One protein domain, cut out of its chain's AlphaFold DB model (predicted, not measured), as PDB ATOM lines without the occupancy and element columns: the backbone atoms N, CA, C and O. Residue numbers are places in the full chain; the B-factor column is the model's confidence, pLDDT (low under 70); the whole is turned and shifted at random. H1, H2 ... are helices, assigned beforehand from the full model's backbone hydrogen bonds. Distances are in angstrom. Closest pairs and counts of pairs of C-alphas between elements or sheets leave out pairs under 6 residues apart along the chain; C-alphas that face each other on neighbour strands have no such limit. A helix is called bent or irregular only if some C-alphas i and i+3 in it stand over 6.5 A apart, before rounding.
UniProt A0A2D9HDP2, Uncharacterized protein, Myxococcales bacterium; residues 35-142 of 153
ATOM      1  N   GLY A  35     -34.557   3.353  38.005       94.31
ATOM      2  CA  GLY A  35     -35.166   4.631  37.640       94.31
ATOM      3  C   GLY A  35     -34.213   5.814  37.815       94.31
ATOM      4  O   GLY A  35     -34.141   6.673  36.938       94.31
ATOM      5  N   PHE A  36     -33.421   5.831  38.893       91.94
ATOM      6  CA  PHE A  36     -32.375   6.840  39.080       91.94
ATOM      7  C   PHE A  36     -31.319   6.781  37.969       91.94
ATOM      8  O   PHE A  36     -31.011   7.806  37.361       91.94
ATOM      9  N   LEU A  37     -30.808   5.589  37.647       88.31
ATOM     10  CA  LEU A  37     -29.834   5.411  36.569       88.31
ATOM     11  C   LEU A  37     -30.409   5.818  35.203       88.31
ATOM     12  O   LEU A  37     -29.740   6.516  34.441       88.31
ATOM     13  N   ALA A  38     -31.662   5.459  34.914       89.56
ATOM     14  CA  ALA A  38     -32.354   5.873  33.696       89.56
ATOM     15  C   ALA A  38     -32.514   7.400  33.612       89.56
ATOM     16  O   ALA A  38     -32.288   7.981  32.551       89.56
ATOM     17  N   ALA A  39     -32.833   8.068  34.726       88.06
ATOM     18  CA  ALA A  39     -32.919   9.526  34.785       88.06
ATOM     19  C   ALA A  39     -31.566  10.189  34.487       88.06
ATOM     20  O   ALA A  39     -31.511  11.148  33.714       88.06
ATOM     21  N   LEU A  40     -30.464   9.660  35.033       83.19
ATOM     22  CA  LEU A  40     -29.115  10.149  34.730       83.19
ATOM     23  C   LEU A  40     -28.763   9.972  33.248       83.19
ATOM     24  O   LEU A  40     -28.285  10.917  32.624       83.19
ATOM     25  N   ILE A  41     -29.041   8.797  32.671       82.81
ATOM     26  CA  ILE A  41     -28.812   8.513  31.245       82.81
ATOM     27  C   ILE A  41     -29.633   9.466  30.371       82.81
ATOM     28  O   ILE A  41     -29.100  10.074  29.445       82.81
ATOM     29  N   HIS A  42     -30.912   9.665  30.687       83.88
ATOM     30  CA  HIS A  42     -31.761  10.629  29.992       83.88
ATOM     31  C   HIS A  42     -31.208  12.061  30.099       83.88
ATOM     32  O   HIS A  42     -31.194  12.802  29.113       83.88
ATOM     33  N   GLY A  43     -30.691  12.445  31.271       79.75
ATOM     34  CA  GLY A  43     -29.997  13.719  31.474       79.75
ATOM     35  C   GLY A  43     -28.783  13.885  30.556       79.75
ATOM     36  O   GLY A  43     -28.644  14.932  29.926       79.75
ATOM     37  N   VAL A  44     -27.956  12.841  30.416       75.88
ATOM     38  CA  VAL A  44     -26.809  12.815  29.488       75.88
ATOM     39  C   VAL A  44     -27.268  12.980  28.040       75.88
ATOM     40  O   VAL A  44     -26.687  13.771  27.306       75.88
ATOM     41  N   ILE A  45     -28.301  12.248  27.616       79.62
ATOM     42  CA  ILE A  45     -28.773  12.259  26.222       79.62
ATOM     43  C   ILE A  45     -29.358  13.626  25.850       79.62
ATOM     44  O   ILE A  45     -29.083  14.150  24.774       79.62
ATOM     45  N   THR A  46     -30.158  14.217  26.739       79.25
ATOM     46  CA  THR A  46     -30.839  15.496  26.476       79.25
ATOM     47  C   THR A  46     -29.925  16.709  26.617       79.25
ATOM     48  O   THR A  46     -30.179  17.744  26.000       79.25
ATOM     49  N   ARG A  47     -28.857  16.600  27.416       74.50
ATOM     50  CA  ARG A  47     -27.814  17.619  27.567       74.50
ATOM     51  C   ARG A  47     -26.445  16.943  27.651       74.50
ATOM     52  O   ARG A  47     -25.957  16.722  28.761       74.50
ATOM     53  N   PRO A  48     -25.811  16.626  26.507       65.75
ATOM     54  CA  PRO A  48     -24.543  15.908  26.482       65.75
ATOM     55  C   PRO A  48     -23.441  16.742  27.133       65.75
ATOM     56  O   PRO A  48     -22.819  17.609  26.523       65.75
ATOM     57  N   GLN A  49     -23.212  16.465  28.411       66.56
ATOM     58  CA  GLN A  49     -22.119  16.996  29.202       66.56
ATOM     59  C   GLN A  49     -21.199  15.814  29.529       66.56
ATOM     60  O   GLN A  49     -21.612  14.911  30.262       66.56
ATOM     61  N   PRO A  50     -19.958  15.779  29.006       65.88
ATOM     62  CA  PRO A  50     -19.014  14.677  29.232       65.88
ATOM     63  C   PRO A  50     -18.787  14.348  30.718       65.88
ATOM     64  O   PRO A  50     -18.459  13.219  31.080       65.88
ATOM     65  N   THR A  51     -19.020  15.323  31.595       62.00
ATOM     66  CA  THR A  51     -18.956  15.195  33.053       62.00
ATOM     67  C   THR A  51     -20.008  14.244  33.639       62.00
ATOM     68  O   THR A  51     -19.711  13.558  34.615       62.00
ATOM     69  N   LEU A  52     -21.199  14.124  33.040       59.25
ATOM     70  CA  LEU A  52     -22.229  13.166  33.471       59.25
ATOM     71  C   LEU A  52     -21.863  11.717  33.113       59.25
ATOM     72  O   LEU A  52     -22.168  10.797  33.871       59.25
ATOM     73  N   LEU A  53     -21.163  11.512  31.992       63.38
ATOM     74  CA  LEU A  53     -20.662  10.196  31.589       63.38
ATOM     75  C   LEU A  53     -19.555   9.722  32.544       63.38
ATOM     76  O   LEU A  53     -19.598   8.596  33.038       63.38
ATOM     77  N   ALA A  54     -18.610  10.609  32.874       63.94
ATOM     78  CA  ALA A  54     -17.585  10.341  33.882       63.94
ATOM     79  C   ALA A  54     -18.207  10.037  35.259       63.94
ATOM     80  O   ALA A  54     -17.758   9.126  35.950       63.94
ATOM     81  N   PHE A  55     -19.282  10.739  35.633       63.72
ATOM     82  CA  PHE A  55     -20.022  10.488  36.870       63.72
ATOM     83  C   PHE A  55     -20.657   9.088  36.913       63.72
ATOM     84  O   PHE A  55     -20.428   8.353  37.874       63.72
ATOM     85  N   GLY A  56     -21.396   8.695  35.868       65.12
ATOM     86  CA  GLY A  56     -22.003   7.361  35.780       65.12
ATOM     87  C   GLY A  56     -20.961   6.242  35.867       65.12
ATOM     88  O   GLY A  56     -21.133   5.291  36.628       65.12
ATOM     89  N   MET A  57     -19.827   6.407  35.180       66.88
ATOM     90  CA  MET A  57     -18.718   5.453  35.226       66.88
ATOM     91  C   MET A  57     -18.067   5.370  36.611       66.88
ATOM     92  O   MET A  57     -17.758   4.273  37.061       66.88
ATOM     93  N   ILE A  58     -17.896   6.493  37.319       65.88
ATOM     94  CA  ILE A  58     -17.324   6.504  38.674       65.88
ATOM     95  C   ILE A  58     -18.258   5.808  39.667       65.88
ATOM     96  O   ILE A  58     -17.784   5.017  40.478       65.88
ATOM     97  N   VAL A  59     -19.567   6.063  39.619       63.91
ATOM     98  CA  VAL A  59     -20.535   5.434  40.537       63.91
ATOM     99  C   VAL A  59     -20.595   3.921  40.315       63.91
ATOM    100  O   VAL A  59     -20.472   3.160  41.276       63.91
ATOM    101  N   ILE A  60     -20.687   3.484  39.056       66.31
ATOM    102  CA  ILE A  60     -20.683   2.060  38.696       66.31
ATOM    103  C   ILE A  60     -19.350   1.413  39.093       66.31
ATOM    104  O   ILE A  60     -19.347   0.377  39.752       66.31
ATOM    105  N   ALA A  61     -18.214   2.043  38.772       66.12
ATOM    106  CA  ALA A  61     -16.895   1.526  39.131       66.12
ATOM    107  C   ALA A  61     -16.713   1.412  40.650       66.12
ATOM    108  O   ALA A  61     -16.175   0.411  41.110       66.12
ATOM    109  N   ASN A  62     -17.196   2.376  41.442       61.72
ATOM    110  CA  ASN A  62     -17.140   2.294  42.905       61.72
ATOM    111  C   ASN A  62     -18.028   1.161  43.449       61.72
ATOM    112  O   ASN A  62     -17.587   0.430  44.333       61.72
ATOM    113  N   GLY A  63     -19.238   0.971  42.908       62.38
ATOM    114  CA  GLY A  63     -20.129  -0.132  43.296       62.38
ATOM    115  C   GLY A  63     -19.628  -1.520  42.873       62.38
ATOM    116  O   GLY A  63     -19.869  -2.510  43.558       62.38
ATOM    117  N   MET A  64     -18.885  -1.620  41.766       63.34
ATOM    118  CA  MET A  64     -18.228  -2.872  41.366       63.34
ATOM    119  C   MET A  64     -16.940  -3.118  42.164       63.34
ATOM    120  O   MET A  64     -16.678  -4.246  42.577       63.34
ATOM    121  N   ALA A  65     -16.156  -2.070  42.432       61.59
ATOM    122  CA  ALA A  65     -14.912  -2.152  43.194       61.59
ATOM    123  C   ALA A  65     -15.136  -2.394  44.695       61.59
ATOM    124  O   ALA A  65     -14.248  -2.932  45.357       61.59
ATOM    125  N   SER A  66     -16.320  -2.086  45.240       55.31
ATOM    126  CA  SER A  66     -16.667  -2.399  46.637       55.31
ATOM    127  C   SER A  66     -16.711  -3.903  46.935       55.31
ATOM    128  O   SER A  66     -16.781  -4.288  48.099       55.31
ATOM    129  N   ARG A  67     -16.636  -4.765  45.908       57.84
ATOM    130  CA  ARG A  67     -16.400  -6.213  46.056       57.84
ATOM    131  C   ARG A  67     -14.987  -6.538  46.557       57.84
ATOM    132  O   ARG A  67     -14.775  -7.610  47.111       57.84
ATOM    133  N   TYR A  68     -14.036  -5.622  46.368       56.41
ATOM    134  CA  TYR A  68     -12.609  -5.827  46.638       56.41
ATOM    135  C   TYR A  68     -12.028  -4.832  47.649       56.41
ATOM    136  O   TYR A  68     -10.953  -5.068  48.194       56.41
ATOM    137  N   ILE A  69     -12.714  -3.713  47.890       53.53
ATOM    138  CA  ILE A  69     -12.202  -2.594  48.681       53.53
ATOM    139  C   ILE A  69     -13.204  -2.292  49.796       53.53
ATOM    140  O   ILE A  69     -14.327  -1.866  49.526       53.53
ATOM    141  N   GLU A  70     -12.796  -2.466  51.057       57.59
ATOM    142  CA  GLU A  70     -13.511  -1.826  52.161       57.59
ATOM    143  C   GLU A  70     -13.510  -0.316  51.895       57.59
ATOM    144  O   GLU A  70     -12.432   0.240  51.670       57.59
ATOM    145  N   PRO A  71     -14.664   0.375  51.884       54.47
ATOM    146  CA  PRO A  71     -14.725   1.807  51.665       54.47
ATOM    147  C   PRO A  71     -14.005   2.513  52.814       54.47
ATOM    148  O   PRO A  71     -14.579   2.878  53.841       54.47
ATOM    149  N   VAL A  72     -12.709   2.709  52.614       54.22
ATOM    150  CA  VAL A  72     -11.842   3.548  53.420       54.22
ATOM    151  C   VAL A  72     -12.439   4.956  53.458       54.22
ATOM    152  O   VAL A  72     -13.114   5.403  52.529       54.22
ATOM    153  N   ARG A  73     -12.162   5.702  54.529       58.81
ATOM    154  CA  ARG A  73     -12.618   7.090  54.747       58.81
ATOM    155  C   ARG A  73     -12.635   8.012  53.495       58.81
ATOM    156  O   ARG A  73     -13.570   8.813  53.421       58.81
ATOM    157  N   PRO A  74     -11.708   7.940  52.508       60.41
ATOM    158  CA  PRO A  74     -11.808   8.735  51.277       60.41
ATOM    159  C   PRO A  74     -12.995   8.383  50.360       60.41
ATOM    160  O   PRO A  74     -13.515   9.293  49.718       60.41
ATOM    161  N   ALA A  75     -13.496   7.142  50.339       60.06
ATOM    162  CA  ALA A  75     -14.633   6.746  49.496       60.06
ATOM    163  C   ALA A  75     -15.913   7.526  49.847       60.06
ATOM    164  O   ALA A  75     -16.642   7.969  48.964       60.06
ATOM    165  N   ARG A  76     -16.139   7.803  51.140       66.12
ATOM    166  CA  ARG A  76     -17.281   8.609  51.610       66.12
ATOM    167  C   ARG A  76     -17.233  10.047  51.090       66.12
ATOM    168  O   ARG A  76     -18.264  10.605  50.726       66.12
ATOM    169  N   ARG A  77     -16.038  10.649  51.071       67.69
ATOM    170  CA  ARG A  77     -15.834  12.007  50.545       67.69
ATOM    171  C   ARG A  77     -16.006  12.028  49.033       67.69
ATOM    172  O   ARG A  77     -16.643  12.940  48.526       67.69
ATOM    173  N   LEU A  78     -15.489  11.014  48.341       66.06
ATOM    174  CA  LEU A  78     -15.629  10.896  46.896       66.06
ATOM    175  C   LEU A  78     -17.099  10.768  46.484       66.06
ATOM    176  O   LEU A  78     -17.533  11.536  45.642       66.06
ATOM    177  N   ILE A  79     -17.876   9.893  47.133       71.31
ATOM    178  CA  ILE A  79     -19.325   9.739  46.901       71.31
ATOM    179  C   ILE A  79     -20.079  11.055  47.120       71.31
ATOM    180  O   ILE A  79     -20.942  11.424  46.328       71.31
ATOM    181  N   LEU A  80     -19.763  11.780  48.197       72.50
ATOM    182  CA  LEU A  80     -20.407  13.063  48.475       72.50
ATOM    183  C   LEU A  80     -20.062  14.103  47.401       72.50
ATOM    184  O   LEU A  80     -20.951  14.773  46.885       72.50
ATOM    185  N   VAL A  81     -18.782  14.228  47.043       71.00
ATOM    186  CA  VAL A  81     -18.325  15.170  46.012       71.00
ATOM    187  C   VAL A  81     -18.937  14.830  44.654       71.00
ATOM    188  O   VAL A  81     -19.384  15.733  43.950       71.00
ATOM    189  N   THR A  82     -19.015  13.550  44.292       65.50
ATOM    190  CA  THR A  82     -19.610  13.127  43.022       65.50
ATOM    191  C   THR A  82     -21.115  13.389  42.998       65.50
ATOM    192  O   THR A  82     -21.608  13.919  42.006       65.50
ATOM    193  N   ALA A  83     -21.843  13.110  44.084       73.06
ATOM    194  CA  ALA A  83     -23.269  13.420  44.189       73.06
ATOM    195  C   ALA A  83     -23.551  14.932  44.083       73.06
ATOM    196  O   ALA A  83     -24.458  15.342  43.359       73.06
ATOM    197  N   LEU A  84     -22.750  15.772  44.749       78.25
ATOM    198  CA  LEU A  84     -22.872  17.233  44.667       78.25
ATOM    199  C   LEU A  84     -22.553  17.763  43.262       78.25
ATOM    200  O   LEU A  84     -23.255  18.643  42.766       78.25
ATOM    201  N   ALA A  85     -21.537  17.211  42.597       68.25
ATOM    202  CA  ALA A  85     -21.224  17.567  41.216       68.25
ATOM    203  C   ALA A  85     -22.372  17.186  40.264       68.25
ATOM    204  O   ALA A  85     -22.788  18.008  39.451       68.25
ATOM    205  N   ALA A  86     -22.940  15.984  40.396       67.69
ATOM    206  CA  ALA A  86     -24.074  15.549  39.580       67.69
ATOM    207  C   ALA A  86     -25.326  16.413  39.798       67.69
ATOM    208  O   ALA A  86     -25.995  16.775  38.830       67.69
ATOM    209  N   MET A  87     -25.592  16.811  41.046       77.31
ATOM    210  CA  MET A  87     -26.646  17.768  41.385       77.31
ATOM    211  C   MET A  87     -26.442  19.123  40.694       77.31
ATOM    212  O   MET A  87     -27.391  19.684  40.158       77.31
ATOM    213  N   ALA A  88     -25.214  19.650  40.684       75.69
ATOM    214  CA  ALA A  88     -24.911  20.945  40.071       75.69
ATOM    215  C   ALA A  88     -24.995  20.916  38.534       75.69
ATOM    216  O   ALA A  88     -25.358  21.911  37.911       75.69
ATOM    217  N   ILE A  89     -24.656  19.778  37.926       69.00
ATOM    218  CA  ILE A  89     -24.549  19.613  36.473       69.00
ATOM    219  C   ILE A  89     -25.912  19.274  35.844       69.00
ATOM    220  O   ILE A  89     -26.267  19.826  34.802       69.00
ATOM    221  N   ALA A  90     -26.704  18.407  36.483       74.62
ATOM    222  CA  ALA A  90     -27.997  17.957  35.962       74.62
ATOM    223  C   ALA A  90     -29.097  17.900  37.039       74.62
ATOM    224  O   ALA A  90     -29.692  16.837  37.249       74.62
ATOM    225  N   PRO A  91     -29.439  19.027  37.693       82.25
ATOM    226  CA  PRO A  91     -30.419  19.042  38.783       82.25
ATOM    227  C   PRO A  91     -31.792  18.507  38.348       82.25
ATOM    228  O   PRO A  91     -32.436  17.776  39.098       82.25
ATOM    229  N   GLN A  92     -32.207  18.790  37.106       83.94
ATOM    230  CA  GLN A  92     -33.480  18.329  36.539       83.94
ATOM    231  C   GLN A  92     -33.589  16.806  36.383       83.94
ATOM    232  O   GLN A  92     -34.695  16.290  36.282       83.94
ATOM    233  N   ALA A  93     -32.464  16.089  36.333       83.56
ATOM    234  CA  ALA A  93     -32.432  14.629  36.266       83.56
ATOM    235  C   ALA A  93     -32.099  14.024  37.636       83.56
ATOM    236  O   ALA A  93     -32.728  13.059  38.068       83.56
ATOM    237  N   PHE A  94     -31.139  14.629  38.339       85.25
ATOM    238  CA  PHE A  94     -30.638  14.136  39.613       85.25
ATOM    239  C   PHE A  94     -31.686  14.238  40.727       85.25
ATOM    240  O   PHE A  94     -31.933  13.244  41.403       85.25
ATOM    241  N   ILE A  95     -32.345  15.394  40.905       88.69
ATOM    242  CA  ILE A  95     -33.324  15.585  41.993       88.69
ATOM    243  C   ILE A  95     -34.514  14.630  41.841       88.69
ATOM    244  O   ILE A  95     -34.782  13.887  42.789       88.69
ATOM    245  N   PRO A  96     -35.212  14.574  40.685       91.56
ATOM    246  CA  PRO A  96     -36.341  13.659  40.539       91.56
ATOM    247  C   PRO A  96     -35.911  12.195  40.637       91.56
ATOM    248  O   PRO A  96     -36.629  11.392  41.227       91.56
ATOM    249  N   GLY A  97     -34.724  11.855  40.125       92.19
ATOM    250  CA  GLY A  97     -34.174  10.508  40.235       92.19
ATOM    251  C   GLY A  97     -33.910  10.088  41.686       92.19
ATOM    252  O   GLY A  97     -34.243   8.968  42.061       92.19
ATOM    253  N   VAL A  98     -33.358  10.976  42.521       91.44
ATOM    254  CA  VAL A  98     -33.159  10.704  43.955       91.44
ATOM    255  C   VAL A  98     -34.503  10.537  44.664       91.44
ATOM    256  O   VAL A  98     -34.670   9.582  45.417       91.44
ATOM    257  N   ILE A  99     -35.479  11.412  44.395       95.06
ATOM    258  CA  ILE A  99     -36.833  11.300  44.968       95.06
ATOM    259  C   ILE A  99     -37.467   9.955  44.593       95.06
ATOM    260  O   ILE A  99     -38.028   9.279  45.452       95.06
ATOM    261  N   TRP A 100     -37.336   9.542  43.331       96.81
ATOM    262  CA  TRP A 100     -37.825   8.254  42.845       96.81
ATOM    263  C   TRP A 100     -37.161   7.074  43.560       96.81
ATOM    264  O   TRP A 100     -37.857   6.184  44.051       96.81
ATOM    265  N   ALA A 101     -35.828   7.076  43.654       94.69
ATOM    266  CA  ALA A 101     -35.078   6.008  44.308       94.69
ATOM    267  C   ALA A 101     -35.470   5.852  45.783       94.69
ATOM    268  O   ALA A 101     -35.808   4.749  46.210       94.69
ATOM    269  N   TYR A 102     -35.504   6.957  46.536       94.31
ATOM    270  CA  TYR A 102     -35.911   6.940  47.943       94.31
ATOM    271  C   TYR A 102     -37.377   6.542  48.122       94.31
ATOM    272  O   TYR A 102     -37.688   5.791  49.042       94.31
ATOM    273  N   GLY A 103     -38.270   7.001  47.238       96.38
ATOM    274  CA  GLY A 103     -39.687   6.649  47.281       96.38
ATOM    275  C   GLY A 103     -39.907   5.139  47.211       96.38
ATOM    276  O   GLY A 103     -40.616   4.585  48.050       96.38
ATOM    277  N   TRP A 104     -39.249   4.459  46.271       98.19
ATOM    278  CA  TRP A 104     -39.335   3.003  46.167       98.19
ATOM    279  C   TRP A 104     -38.635   2.279  47.321       98.19
ATOM    280  O   TRP A 104     -39.229   1.372  47.903       98.19
ATOM    281  N   ALA A 105     -37.430   2.700  47.712       96.31
ATOM    282  CA  ALA A 105     -36.714   2.098  48.841       96.31
ATOM    283  C   ALA A 105     -37.540   2.140  50.141       96.31
ATOM    284  O   ALA A 105     -37.665   1.151  50.862       96.31
ATOM    285  N   TRP A 106     -38.198   3.268  50.420       96.75
ATOM    286  CA  TRP A 106     -39.058   3.418  51.593       96.75
ATOM    287  C   TRP A 106     -40.294   2.524  51.572       96.75
ATOM    288  O   TRP A 106     -40.726   2.081  52.635       96.75
ATOM    289  N   ILE A 107     -40.858   2.221  50.399       97.56
ATOM    290  CA  ILE A 107     -41.944   1.236  50.305       97.56
ATOM    291  C   ILE A 107     -41.436  -0.134  50.771       97.56
ATOM    292  O   ILE A 107     -42.107  -0.779  51.574       97.56
ATOM    293  N   GLY A 108     -40.239  -0.548  50.343       96.56
ATOM    294  CA  GLY A 108     -39.601  -1.781  50.815       96.56
ATOM    295  C   GLY A 108     -39.442  -1.808  52.333       96.56
ATOM    296  O   GLY A 108     -40.021  -2.661  53.004       96.56
ATOM    297  N   HIS A 109     -38.754  -0.815  52.886       97.06
ATOM    298  CA  HIS A 109     -38.493  -0.763  54.322       97.06
ATOM    299  C   HIS A 109     -39.765  -0.675  55.177       97.06
ATOM    300  O   HIS A 109     -39.961  -1.467  56.097       97.06
ATOM    301  N   PHE A 110     -40.675   0.251  54.871       97.56
ATOM    302  CA  PHE A 110     -41.805   0.530  55.760       97.56
ATOM    303  C   PHE A 110     -43.031  -0.350  55.525       97.56
ATOM    304  O   PHE A 110     -43.851  -0.472  56.432       97.56
ATOM    305  N   LYS A 111     -43.218  -0.911  54.322       97.31
ATOM    306  CA  LYS A 111     -44.399  -1.736  54.003       97.31
ATOM    307  C   LYS A 111     -44.093  -3.224  53.902       97.31
ATOM    308  O   LYS A 111     -45.013  -4.012  54.099       97.31
ATOM    309  N   VAL A 112     -42.856  -3.603  53.583       96.94
ATOM    310  CA  VAL A 112     -42.466  -5.014  53.448       96.94
ATOM    311  C   VAL A 112     -41.723  -5.476  54.695       96.94
ATOM    312  O   VAL A 112     -42.203  -6.364  55.393       96.94
ATOM    313  N   GLU A 113     -40.590  -4.849  55.004       95.56
ATOM    314  CA  GLU A 113     -39.719  -5.285  56.109       95.56
ATOM    315  C   GLU A 113     -40.203  -4.796  57.479       95.56
ATOM    316  O   GLU A 113     -39.873  -5.380  58.505       95.56
ATOM    317  N   ASN A 114     -41.020  -3.737  57.506       96.88
ATOM    318  CA  ASN A 114     -41.448  -3.044  58.725       96.88
ATOM    319  C   ASN A 114     -40.260  -2.579  59.588       96.88
ATOM    320  O   ASN A 114     -40.332  -2.583  60.819       96.88
ATOM    321  N   ASN A 115     -39.172  -2.156  58.943       95.69
ATOM    322  CA  ASN A 115     -37.954  -1.691  59.597       95.69
ATOM    323  C   ASN A 115     -37.651  -0.223  59.280       95.69
ATOM    324  O   ASN A 115     -38.299   0.442  58.465       95.69
ATOM    325  N   ARG A 116     -36.655   0.308  59.988       93.75
ATOM    326  CA  ARG A 116     -36.122   1.644  59.752       93.75
ATOM    327  C   ARG A 116     -34.903   1.519  58.827       93.75
ATOM    328  O   ARG A 116     -33.965   0.827  59.201       93.75
ATOM    329  N   PRO A 117     -34.863   2.225  57.681       94.69
ATOM    330  CA  PRO A 117     -33.734   2.170  56.761       94.69
ATOM    331  C   PRO A 117     -32.387   2.435  57.446       94.69
ATOM    332  O   PRO A 117     -32.209   3.473  58.094       94.69
ATOM    333  N   ALA A 118     -31.404   1.565  57.194       91.19
ATOM    334  CA  ALA A 118     -30.032   1.707  57.689       91.19
ATOM    335  C   ALA A 118     -29.370   3.040  57.282       91.19
ATOM    336  O   ALA A 118     -28.420   3.490  57.922       91.19
ATOM    337  N   THR A 119     -29.884   3.704  56.238       89.69
ATOM    338  CA  THR A 119     -29.405   5.007  55.748       89.69
ATOM    339  C   THR A 119     -29.424   6.086  56.829       89.69
ATOM    340  O   THR A 119     -28.623   7.018  56.771       89.69
ATOM    341  N   PHE A 120     -30.297   5.973  57.833       91.62
ATOM    342  CA  PHE A 120     -30.341   6.937  58.932       91.62
ATOM    343  C   PHE A 120     -29.141   6.840  59.881       91.62
ATOM    344  O   PHE A 120     -28.764   7.854  60.467       91.62
ATOM    345  N   ASP A 121     -28.520   5.668  59.986       89.00
ATOM    346  CA  ASP A 121     -27.379   5.421  60.871       89.00
ATOM    347  C   ASP A 121     -26.054   5.364  60.087       89.00
ATOM    348  O   ASP A 121     -25.017   5.871  60.536       89.00
ATOM    349  N   TYR A 122     -26.095   4.811  58.869       88.94
ATOM    350  CA  TYR A 122     -24.935   4.539  58.016       88.94
ATOM    351  C   TYR A 122     -25.134   5.014  56.559       88.94
ATOM    352  O   TYR A 122     -24.955   4.232  55.626       88.94
ATOM    353  N   PRO A 123     -25.403   6.310  56.300       88.56
ATOM    354  CA  PRO A 123     -25.875   6.801  54.995       88.56
ATOM    355  C   PRO A 123     -24.967   6.454  53.810       88.56
ATOM    356  O   PRO A 123     -25.436   6.063  52.745       88.56
ATOM    357  N   ALA A 124     -23.648   6.574  53.989       84.69
ATOM    358  CA  ALA A 124     -22.702   6.273  52.918       84.69
ATOM    359  C   ALA A 124     -22.590   4.767  52.645       84.69
ATOM    360  O   ALA A 124     -22.447   4.373  51.493       84.69
ATOM    361  N   TRP A 125     -22.644   3.929  53.684       87.19
ATOM    362  CA  TRP A 125     -22.604   2.482  53.494       87.19
ATOM    363  C   TRP A 125     -23.919   1.944  52.952       87.19
ATOM    364  O   TRP A 125     -23.865   1.047  52.125       87.19
ATOM    365  N   SER A 126     -25.062   2.520  53.326       90.88
ATOM    366  CA  SER A 126     -26.351   2.168  52.732       90.88
ATOM    367  C   SER A 126     -26.379   2.450  51.237       90.88
ATOM    368  O   SER A 126     -26.737   1.560  50.482       90.88
ATOM    369  N   LEU A 127     -25.882   3.611  50.788       87.88
ATOM    370  CA  LEU A 127     -25.787   3.895  49.353       87.88
ATOM    371  C   LEU A 127     -24.872   2.899  48.623       87.88
ATOM    372  O   LEU A 127     -25.195   2.431  47.535       87.88
ATOM    373  N   ILE A 128     -23.719   2.564  49.209       86.38
ATOM    374  CA  ILE A 128     -22.825   1.537  48.645       86.38
ATOM    375  C   ILE A 128     -23.528   0.171  48.633       86.38
ATOM    376  O   ILE A 128     -23.393  -0.579  47.667       86.38
ATOM    377  N   GLY A 129     -24.288  -0.137  49.684       90.81
ATOM    378  CA  GLY A 129     -25.089  -1.345  49.819       90.81
ATOM    379  C   GLY A 129     -26.151  -1.458  48.729       90.81
ATOM    380  O   GLY A 129     -26.229  -2.502  48.087       90.81
ATOM    381  N   ASP A 130     -26.870  -0.372  48.435       92.75
ATOM    382  CA  ASP A 130     -27.861  -0.302  47.358       92.75
ATOM    383  C   ASP A 130     -27.229  -0.649  46.006       92.75
ATOM    384  O   ASP A 130     -27.731  -1.511  45.287       92.75
ATOM    385  N   PHE A 131     -26.079  -0.051  45.671       90.31
ATOM    386  CA  PHE A 131     -25.382  -0.349  44.415       90.31
ATOM    387  C   PHE A 131     -24.776  -1.759  44.377       90.31
ATOM    388  O   PHE A 131     -24.798  -2.398  43.321       90.31
ATOM    389  N   ARG A 132     -24.257  -2.273  45.502       89.25
ATOM    390  CA  ARG A 132     -23.769  -3.659  45.591       89.25
ATOM    391  C   ARG A 132     -24.916  -4.647  45.383       89.25
ATOM    392  O   ARG A 132     -24.778  -5.557  44.567       89.25
ATOM    393  N   MET A 133     -26.042  -4.440  46.063       93.12
ATOM    394  CA  MET A 133     -27.249  -5.256  45.942       93.12
ATOM    395  C   MET A 133     -27.819  -5.188  44.525       93.12
ATOM    396  O   MET A 133     -28.062  -6.230  43.926       93.12
ATOM    397  N   TYR A 134     -27.936  -3.987  43.950       93.19
ATOM    398  CA  TYR A 134     -28.333  -3.792  42.557       93.19
ATOM    399  C   TYR A 134     -27.440  -4.597  41.606       93.19
ATOM    400  O   TYR A 134     -27.946  -5.350  40.778       93.19
ATOM    401  N   GLY A 135     -26.116  -4.515  41.773       87.06
ATOM    402  CA  GLY A 135     -25.155  -5.278  40.979       87.06
ATOM    403  C   GLY A 135     -25.295  -6.798  41.133       87.06
ATOM    404  O   GLY A 135     -25.149  -7.531  40.158       87.06
ATOM    405  N   MET A 136     -25.586  -7.295  42.337       89.38
ATOM    406  CA  MET A 136     -25.852  -8.722  42.571       89.38
ATOM    407  C   MET A 136     -27.157  -9.165  41.900       89.38
ATOM    408  O   MET A 136     -27.168 -10.182  41.208       89.38
ATOM    409  N   MET A 137     -28.212  -8.355  41.997       93.38
ATOM    410  CA  MET A 137     -29.489  -8.602  41.325       93.38
ATOM    411  C   MET A 137     -29.359  -8.575  39.803       93.38
ATOM    412  O   MET A 137     -29.851  -9.478  39.133       93.38
ATOM    413  N   THR A 138     -28.608  -7.636  39.221       90.00
ATOM    414  CA  THR A 138     -28.355  -7.652  37.766       90.00
ATOM    415  C   THR A 138     -27.627  -8.911  37.290       90.00
ATOM    416  O   THR A 138     -27.769  -9.290  36.132       90.00
ATOM    417  N   LEU A 139     -26.865  -9.568  38.170       88.69
ATOM    418  CA  LEU A 139     -26.160 -10.819  37.877       88.69
ATOM    419  C   LEU A 139     -27.001 -12.071  38.177       88.69
ATOM    420  O   LEU A 139     -26.508 -13.181  38.010       88.69
ATOM    421  N   GLY A 140     -28.258 -11.909  38.599       88.25
ATOM    422  CA  GLY A 140     -29.169 -13.022  38.867       88.25
ATOM    423  C   GLY A 140     -29.172 -13.532  40.310       88.25
ATOM    424  O   GLY A 140     -29.834 -14.527  40.581       88.25
ATOM    425  N   HIS A 141     -28.502 -12.855  41.245       90.19
ATOM    426  CA  HIS A 141     -28.525 -13.202  42.673       90.19
ATOM    427  C   HIS A 141     -29.575 -12.386  43.442       90.19
ATOM    428  O   HIS A 141     -30.020 -11.346  42.965       90.19
ATOM    429  N   LEU A 142     -29.936 -12.791  44.662       92.69
ATOM    430  CA  LEU A 142     -30.813 -12.029  45.564       92.69
ATOM    431  C   LEU A 142     -32.247 -11.821  45.037       92.69
ATOM    432  O   LEU A 142     -32.965 -10.961  45.547       92.69
TER     433      LEU A 142
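This is residues 35 to 142 of the 153 residues of an uncharacterized protein of Myxococcales bacterium (UniProt A0A2D9HDP2). Two pairs of antiparallel helices, H1 beside H4 and H2 beside H3, form a V, with the H1 to H2 and H3 to H4 links where its sides join. H5 crosses the V's open mouth, packing on H2, while the far end of the long H4 runs on past H1. The 108 printed residues include five named helices, H1 to H5 in chain order, and no named strand: all helix. The whole is compact, with a radius of gyration of the C-alphas of 14.2 A and spans of 40 by 30 by 28 A.

H1, residues 35 to 46, begins at C-alpha 35 (-35.166, 4.631, 37.640). H2 is residues 50 to 65, 22.2 A long, and H3 residues 73 to 89, 25.2 A. H4, residues 91 to 113, is 31.3 A long and neither bent nor irregular, but only just: C-alphas 110 and 113 are 6.2 A apart. H5, residues 123 to 138, 22.6 A long, ends at C-alpha 138 (-28.355, -7.652, 37.766).

H2 is the hub, touching three helices. It forms helical hairpins with H1, at 27 degrees (closest C-alphas Val 44 and Leu 52, 6.1 A), and with H3, at 29 degrees (Phe 55 and Thr 82, 6.7 A). Residues 60 to 64 of H2 touch H5, about perpendicular at 83 degrees; the closest C-alphas, of Gly 63 and Phe 131, are 5.4 A apart. H1 touches H4 at a shallow tilt of 11 degrees, opposite ways, C-alphas 36 and 97 being closest at 4.2 A. H3 and H4 touch only at the corner, and only just, with 3 pairs of C-alphas within 8 A, Met 87 and Phe 94 closest at 5.7 A. H4 and H5 are apart. Every O i to N i+4 pair is within hydrogen-bond range in H1, H2 and H5; in H3 12 of 13 are, in H4 17 of 19.

The C-alphas farthest apart, of Pro 50 and Asn 114, are 41.1 A apart. The printed part has no cut and no long link. Mean pLDDT of the printed part is 80.1; 35 residues are under 70, among them residues 48 to 78.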